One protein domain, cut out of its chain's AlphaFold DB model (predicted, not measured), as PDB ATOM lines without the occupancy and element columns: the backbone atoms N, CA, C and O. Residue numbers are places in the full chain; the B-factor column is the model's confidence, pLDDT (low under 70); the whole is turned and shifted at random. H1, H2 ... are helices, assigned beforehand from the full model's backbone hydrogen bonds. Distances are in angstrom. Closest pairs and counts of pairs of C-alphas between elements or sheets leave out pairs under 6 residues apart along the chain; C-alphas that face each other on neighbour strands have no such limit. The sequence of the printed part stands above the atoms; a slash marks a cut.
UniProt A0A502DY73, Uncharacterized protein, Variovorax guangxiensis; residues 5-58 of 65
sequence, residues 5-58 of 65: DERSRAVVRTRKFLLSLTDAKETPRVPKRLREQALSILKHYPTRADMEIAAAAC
ATOM      1  N   ASP A   5      20.593 -32.243  55.968       96.50
ATOM      2  CA  ASP A   5      20.230 -31.507  54.749       96.50
ATOM      3  C   ASP A   5      20.995 -30.182  54.634       96.50
ATOM      4  O   ASP A   5      21.474 -29.831  53.555       96.50
ATOM      5  N   GLU A   6      21.189 -29.475  55.749       97.62
ATOM      6  CA  GLU A   6      22.027 -28.275  55.801       97.62
ATOM      7  C   GLU A   6      23.473 -28.582  55.399       97.62
ATOM      8  O   GLU A   6      24.078 -27.809  54.653       97.62
ATOM      9  N   ARG A   7      24.013 -29.730  55.826       96.75
ATOM     10  CA  ARG A   7      25.356 -30.191  55.446       96.75
ATOM     11  C   ARG A   7      25.456 -30.434  53.940       96.75
ATOM     12  O   ARG A   7      26.380 -29.926  53.305       96.75
ATOM     13  N   SER A   8      24.494 -31.143  53.350       97.56
ATOM     14  CA  SER A   8      24.468 -31.383  51.901       97.56
ATOM     15  C   SER A   8      24.323 -30.090  51.100       97.56
ATOM     16  O   SER A   8      25.054 -29.858  50.133       97.56
ATOM     17  N   ARG A   9      23.436 -29.193  51.544       97.31
ATOM     18  CA  ARG A   9      23.259 -27.864  50.945       97.31
ATOM     19  C   ARG A   9      24.516 -27.016  51.041       97.31
ATOM     20  O   ARG A   9      24.813 -26.297  50.090       97.31
ATOM     21  N   ALA A  10      25.246 -27.086  52.153       97.81
ATOM     22  CA  ALA A  10      26.500 -26.364  52.319       97.81
ATOM     23  C   ALA A  10      27.515 -26.783  51.249       97.81
ATOM     24  O   ALA A  10      28.036 -25.917  50.552       97.81
ATOM     25  N   VAL A  11      27.696 -28.090  51.024       97.94
ATOM     26  CA  VAL A  11      28.579 -28.604  49.961       97.94
ATOM     27  C   VAL A  11      28.137 -28.089  48.587       97.94
ATOM     28  O   VAL A  11      28.926 -27.486  47.859       97.94
ATOM     29  N   VAL A  12      26.855 -28.228  48.236       98.06
ATOM     30  CA  VAL A  12      26.352 -27.769  46.927       98.06
ATOM     31  C   VAL A  12      26.512 -26.252  46.745       98.06
ATOM     32  O   VAL A  12      26.866 -25.792  45.656       98.06
ATOM     33  N   ARG A  13      26.289 -25.456  47.795       98.12
ATOM     34  CA  ARG A  13      26.491 -23.997  47.769       98.12
ATOM     35  C   ARG A  13      27.960 -23.630  47.612       98.12
ATOM     36  O   ARG A  13      28.259 -22.744  46.816       98.12
ATOM     37  N   THR A  14      28.868 -24.326  48.289       98.44
ATOM     38  CA  THR A  14      30.309 -24.114  48.121       98.44
ATOM     39  C   THR A  14      30.740 -24.406  46.692       98.44
ATOM     40  O   THR A  14      31.484 -23.613  46.123       98.44
ATOM     41  N   ARG A  15      30.216 -25.461  46.053       98.31
ATOM     42  CA  ARG A  15      30.484 -25.705  44.628       98.31
ATOM     43  C   ARG A  15      30.057 -24.520  43.754       98.31
ATOM     44  O   ARG A  15      30.821 -24.098  42.891       98.31
ATOM     45  N   LYS A  16      28.856 -23.974  43.980       97.75
ATOM     46  CA  LYS A  16      28.355 -22.796  43.245       97.75
ATOM     47  C   LYS A  16      29.218 -21.556  43.481       97.75
ATOM     48  O   LYS A  16      29.525 -20.850  42.533       97.75
ATOM     49  N   PHE A  17      29.638 -21.325  44.722       97.94
ATOM     50  CA  PHE A  17      30.558 -20.243  45.062       97.94
ATOM     51  C   PHE A  17      31.919 -20.406  44.372       97.94
ATOM     52  O   PHE A  17      32.445 -19.460  43.803       97.94
ATOM     53  N   LEU A  18      32.486 -21.614  44.356       98.12
ATOM     54  CA  LEU A  18      33.731 -21.865  43.633       98.12
ATOM     55  C   LEU A  18      33.566 -21.618  42.129       98.12
ATOM     56  O   LEU A  18      34.476 -21.068  41.520       98.12
ATOM     57  N   LEU A  19      32.417 -21.975  41.542       97.50
ATOM     58  CA  LEU A  19      32.107 -21.667  40.141       97.50
ATOM     59  C   LEU A  19      32.039 -20.155  39.890       97.50
ATOM     60  O   LEU A  19      32.646 -19.699  38.923       97.50
ATOM     61  N   SER A  20      31.396 -19.369  40.758       97.25
ATOM     62  CA  SER A  20      31.324 -17.908  40.578       97.25
ATOM     63  C   SER A  20      32.692 -17.225  40.660       97.25
ATOM     64  O   SER A  20      32.957 -16.264  39.940       97.25
ATOM     65  N   LEU A  21      33.622 -17.761  41.462       97.19
ATOM     66  CA  LEU A  21      35.013 -17.285  41.487       97.19
ATOM     67  C   LEU A  21      35.741 -17.478  40.149       97.19
ATOM     68  O   LEU A  21      36.723 -16.782  39.888       97.19
ATOM     69  N   THR A  22      35.305 -18.420  39.309       95.94
ATOM     70  CA  THR A  22      35.935 -18.659  38.001       95.94
ATOM     71  C   THR A  22      35.537 -17.619  36.956       95.94
ATOM     72  O   THR A  22      36.317 -17.369  36.035       95.94
ATOM     73  N   ASP A  23      34.388 -16.957  37.123       95.00
ATOM     74  CA  ASP A  23      33.924 -15.920  36.206       95.00
ATOM     75  C   ASP A  23      34.462 -14.537  36.610       95.00
ATOM     76  O   ASP A  23      34.170 -13.984  37.674       95.00
ATOM     77  N   ALA A  24      35.249 -13.947  35.708       93.94
ATOM     78  CA  ALA A  24      35.798 -12.611  35.868       93.94
ATOM     79  C   ALA A  24      34.739 -11.505  35.894       93.94
ATOM     80  O   ALA A  24      34.992 -10.452  36.477       93.94
ATOM     81  N   LYS A  25      33.586 -11.716  35.256       95.00
ATOM     82  CA  LYS A  25      32.480 -10.757  35.235       95.00
ATOM     83  C   LYS A  25      31.722 -10.766  36.556       95.00
ATOM     84  O   LYS A  25      31.384  -9.697  37.053       95.00
ATOM     85  N   GLU A  26      31.513 -11.944  37.145       95.50
ATOM     86  CA  GLU A  26      30.877 -12.064  38.462       95.50
ATOM     87  C   GLU A  26      31.809 -11.596  39.589       95.50
ATOM     88  O   GLU A  26      31.363 -10.966  40.548       95.50
ATOM     89  N   THR A  27      33.118 -11.863  39.475       94.94
ATOM     90  CA  THR A  27      34.103 -11.566  40.530       94.94
ATOM     91  C   THR A  27      35.339 -10.795  40.014       94.94
ATOM     92  O   THR A  27      36.472 -11.295  40.028       94.94
ATOM     93  N   PRO A  28      35.185  -9.525  39.583       93.69
ATOM     94  CA  PRO A  28      36.203  -8.793  38.811       93.69
ATOM     95  C   PRO A  28      37.523  -8.522  39.540       93.69
ATOM     96  O   PRO A  28      38.566  -8.440  38.898       93.69
ATOM     97  N   ARG A  29      37.514  -8.428  40.873       95.75
ATOM     98  CA  ARG A  29      38.708  -8.113  41.683       95.75
ATOM     99  C   ARG A  29      39.442  -9.347  42.217       95.75
ATOM    100  O   ARG A  29      40.399  -9.205  42.971       95.75
ATOM    101  N   VAL A  30      38.997 -10.550  41.855       95.62
ATOM    102  CA  VAL A  30      39.632 -11.798  42.296       95.62
ATOM    103  C   VAL A  30      40.900 -12.056  41.467       95.62
ATOM    104  O   VAL A  30      40.813 -12.146  40.241       95.62
ATOM    105  N   PRO A  31      42.083 -12.198  42.100       97.38
ATOM    106  CA  PRO A  31      43.326 -12.503  41.397       97.38
ATOM    107  C   PRO A  31      43.260 -13.813  40.604       97.38
ATOM    108  O   PRO A  31      42.699 -14.801  41.081       97.38
ATOM    109  N   LYS A  32      43.937 -13.860  39.447       96.44
ATOM    110  CA  LYS A  32      43.984 -15.038  38.558       96.44
ATOM    111  C   LYS A  32      44.321 -16.338  39.302       96.44
ATOM    112  O   LYS A  32      43.616 -17.326  39.133       96.44
ATOM    113  N   ARG A  33      45.318 -16.298  40.196       97.69
ATOM    114  CA  ARG A  33      45.746 -17.452  41.008       97.69
ATOM    115  C   ARG A  33      44.607 -18.092  41.811       97.69
ATOM    116  O   ARG A  33      44.559 -19.307  41.941       97.69
ATOM    117  N   LEU A  34      43.677 -17.286  42.335       97.94
ATOM    118  CA  LEU A  34      42.551 -17.798  43.122       97.94
ATOM    119  C   LEU A  34      41.484 -18.427  42.223       97.94
ATOM    120  O   LEU A  34      40.864 -19.409  42.620       97.94
ATOM    121  N   ARG A  35      41.306 -17.917  40.997       97.50
ATOM    122  CA  ARG A  35      40.411 -18.533  40.005       97.50
ATOM    123  C   ARG A  35      40.938 -19.888  39.544       97.50
ATOM    124  O   ARG A  35      40.187 -20.856  39.489       97.50
ATOM    125  N   GLU A  36      42.237 -19.969  39.267       97.75
ATOM    126  CA  GLU A  36      42.920 -21.220  38.913       97.75
ATOM    127  C   GLU A  36      42.837 -22.244  40.055       97.75
ATOM    128  O   GLU A  36      42.545 -23.416  39.821       97.75
ATOM    129  N   GLN A  37      43.003 -21.793  41.301       98.31
ATOM    130  CA  GLN A  37      42.810 -22.639  42.475       98.31
ATOM    131  C   GLN A  37      41.357 -23.128  42.600       98.31
ATOM    132  O   GLN A  37      41.137 -24.315  42.838       98.31
ATOM    133  N   ALA A  38      40.363 -22.256  42.400       98.25
ATOM    134  CA  ALA A  38      38.953 -22.645  42.415       98.25
ATOM    135  C   ALA A  38      38.640 -23.696  41.335       98.25
ATOM    136  O   ALA A  38      37.995 -24.702  41.633       98.25
ATOM    137  N   LEU A  39      39.165 -23.522  40.116       97.44
ATOM    138  CA  LEU A  39      39.063 -24.504  39.028       97.44
ATOM    139  C   LEU A  39      39.693 -25.855  39.399       97.44
ATOM    140  O   LEU A  39      39.092 -26.901  39.154       97.44
ATOM    141  N   SER A  40      40.877 -25.839  40.018       98.25
ATOM    142  CA  SER A  40      41.558 -27.056  40.476       98.25
ATOM    143  C   SER A  40      40.729 -27.818  41.517       98.25
ATOM    144  O   SER A  40      40.548 -29.028  41.386       98.25
ATOM    145  N   ILE A  41      40.146 -27.113  42.495       98.38
ATOM    146  CA  ILE A  41      39.265 -27.712  43.509       98.38
ATOM    147  C   ILE A  41      38.005 -28.290  42.852       98.38
ATOM    148  O   ILE A  41      37.638 -29.434  43.117       98.38
ATOM    149  N   LEU A  42      37.361 -27.534  41.954       98.19
ATOM    150  CA  LEU A  42      36.117 -27.931  41.285       98.19
ATOM    151  C   LEU A  42      36.208 -29.260  40.529       98.19
ATOM    152  O   LEU A  42      35.172 -29.914  40.376       98.19
ATOM    153  N   LYS A  43      37.409 -29.658  40.087       97.50
ATOM    154  CA  LYS A  43      37.671 -30.930  39.397       97.50
ATOM    155  C   LYS A  43      37.318 -32.156  40.245       97.50
ATOM    156  O   LYS A  43      36.902 -33.168  39.694       97.50
ATOM    157  N   HIS A  44      37.476 -32.058  41.562       97.38
ATOM    158  CA  HIS A  44      37.254 -33.164  42.501       97.38
ATOM    159  C   HIS A  44      36.193 -32.844  43.560       97.38
ATOM    160  O   HIS A  44      35.928 -33.656  44.442       97.38
ATOM    161  N   TYR A  45      35.591 -31.657  43.494       98.19
ATOM    162  CA  TYR A  45      34.608 -31.223  44.472       98.19
ATOM    163  C   TYR A  45      33.223 -31.831  44.187       98.19
ATOM    164  O   TYR A  45      32.768 -31.715  43.042       98.19
ATOM    165  N   PRO A  46      32.519 -32.386  45.197       98.00
ATOM    166  CA  PRO A  46      31.248 -33.082  45.001       98.00
ATOM    167  C   PRO A  46      30.211 -32.258  44.241       98.00
ATOM    168  O   PRO A  46      30.014 -31.065  44.496       98.00
ATOM    169  N   THR A  47      29.532 -32.907  43.305       97.44
ATOM    170  CA  THR A  47      28.375 -32.374  42.588       97.44
ATOM    171  C   THR A  47      27.087 -32.604  43.378       97.44
ATOM    172  O   THR A  47      27.064 -33.272  44.411       97.44
ATOM    173  N   ARG A  48      25.971 -32.050  42.887       97.06
ATOM    174  CA  ARG A  48      24.658 -32.305  43.491       97.06
ATOM    175  C   ARG A  48      24.290 -33.792  43.453       97.06
ATOM    176  O   ARG A  48      23.776 -34.289  44.447       97.06
ATOM    177  N   ALA A  49      24.590 -34.478  42.351       97.81
ATOM    178  CA  ALA A  49      24.306 -35.903  42.202       97.81
ATOM    179  C   ALA A  49      25.095 -36.739  43.224       97.81
ATOM    180  O   ALA A  49      24.527 -37.613  43.871       97.81
ATOM    181  N   ASP A  50      26.368 -36.400  43.456       98.06
ATOM    182  CA  ASP A  50      27.182 -37.061  44.484       98.06
ATOM    183  C   ASP A  50      26.566 -36.893  45.881       98.06
ATOM    184  O   ASP A  50      26.527 -37.837  46.668       98.06
ATOM    185  N   MET A  51      26.021 -35.707  46.180       98.06
ATOM    186  CA  MET A  51      25.344 -35.452  47.454       98.06
ATOM    187  C   MET A  51      23.995 -36.173  47.580       98.06
ATOM    188  O   MET A  51      23.629 -36.568  48.685       98.06
ATOM    189  N   GLU A  52      23.263 -36.378  46.483       97.94
ATOM    190  CA  GLU A  52      22.046 -37.202  46.473       97.94
ATOM    191  C   GLU A  52      22.371 -38.674  46.767       97.94
ATOM    192  O   GLU A  52      21.702 -39.295  47.598       97.94
ATOM    193  N   ILE A  53      23.443 -39.206  46.170       98.25
ATOM    194  CA  ILE A  53      23.949 -40.557  46.456       98.25
ATOM    195  C   ILE A  53      24.402 -40.660  47.917       98.25
ATOM    196  O   ILE A  53      24.029 -41.605  48.611       98.25
ATOM    197  N   ALA A  54      25.152 -39.675  48.420       97.88
ATOM    198  CA  ALA A  54      25.607 -39.650  49.809       97.88
ATOM    199  C   ALA A  54      24.436 -39.612  50.804       97.88
ATOM    200  O   ALA A  54      24.483 -40.289  51.831       97.88
ATOM    201  N   ALA A  55      23.372 -38.868  50.491       97.81
ATOM    202  CA  ALA A  55      22.164 -38.822  51.307       97.81
ATOM    203  C   ALA A  55      21.408 -40.158  51.323       97.81
ATOM    204  O   ALA A  55      20.863 -40.543  52.356       97.81
ATOM    205  N   ALA A  56      21.399 -40.886  50.202       97.75
ATOM    206  CA  ALA A  56      20.823 -42.227  50.134       97.75
ATOM    207  C   ALA A  56      21.668 -43.263  50.896       97.75
ATOM    208  O   ALA A  56      21.116 -44.109  51.596       97.75
ATOM    209  N   ALA A  57      22.998 -43.186  50.790       98.00
ATOM    210  CA  ALA A  57      23.917 -44.132  51.423       98.00
ATOM    211  C   ALA A  57      24.098 -43.891  52.933       98.00
ATOM    212  O   ALA A  57      24.336 -44.836  53.683       98.00
ATOM    213  N   CYS A  58      24.016 -42.637  53.390       97.19
ATOM    214  CA  CYS A  58      24.301 -42.253  54.773       97.19
ATOM    215  C   CYS A  58      23.349 -41.142  55.277       97.19
ATOM    216  O   CYS A  58      23.782 -40.013  55.540       97.19
TER     217      CYS A  58
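AT A GLANCE: This is residues 5 to 58 of the 65 residues of an uncharacterized protein of Variovorax guangxiensis (UniProt A0A502DY73). The long helix H1 has two shorter helices folded back along it, H2 beside its later part and H3 beside its earlier part. The printed part has 54 residues, of which 39 are in the three named helices, H1, H2 and H3 in chain order; there is no named strand, and the class is all helix. The whole is a loose rod, radius of gyration of the C-alphas 12.8 A, spanning 39 by 18 by 13 A.

HOW THE PARTS SIT: H1, residues 5 to 22, touches H2, residues 32 to 42, with residues 15 to 22 alone; the closest C-alphas, Thr 22 and Arg 35, are 4.9 A apart. This helical hairpin runs opposite ways at a steep tilt of 38 degrees. H1 touches H3, residues 48 to 57, with residues 8 to 12 alone; the closest C-alphas, Val 12 and Arg 48, are 5.9 A apart. They run opposite ways at a shallow tilt of 21 degrees. H2 and H3 are apart. Every O i to N i+4 pair is within hydrogen-bond range in H2 and H3, and 13 of 14 in H1.

IN THESE COORDINATES: From first to last C-alpha, H1 measures 26.3 A from (20.230, -31.507, 54.749), H2 15.3 A, and H3 14.3 A, ending at (23.917, -44.132, 51.423).

THE WHOLE: The H2 to H3 link is tight, H1 to H2 short. The printed part has no cut; no printed residue is under pLDDT 70.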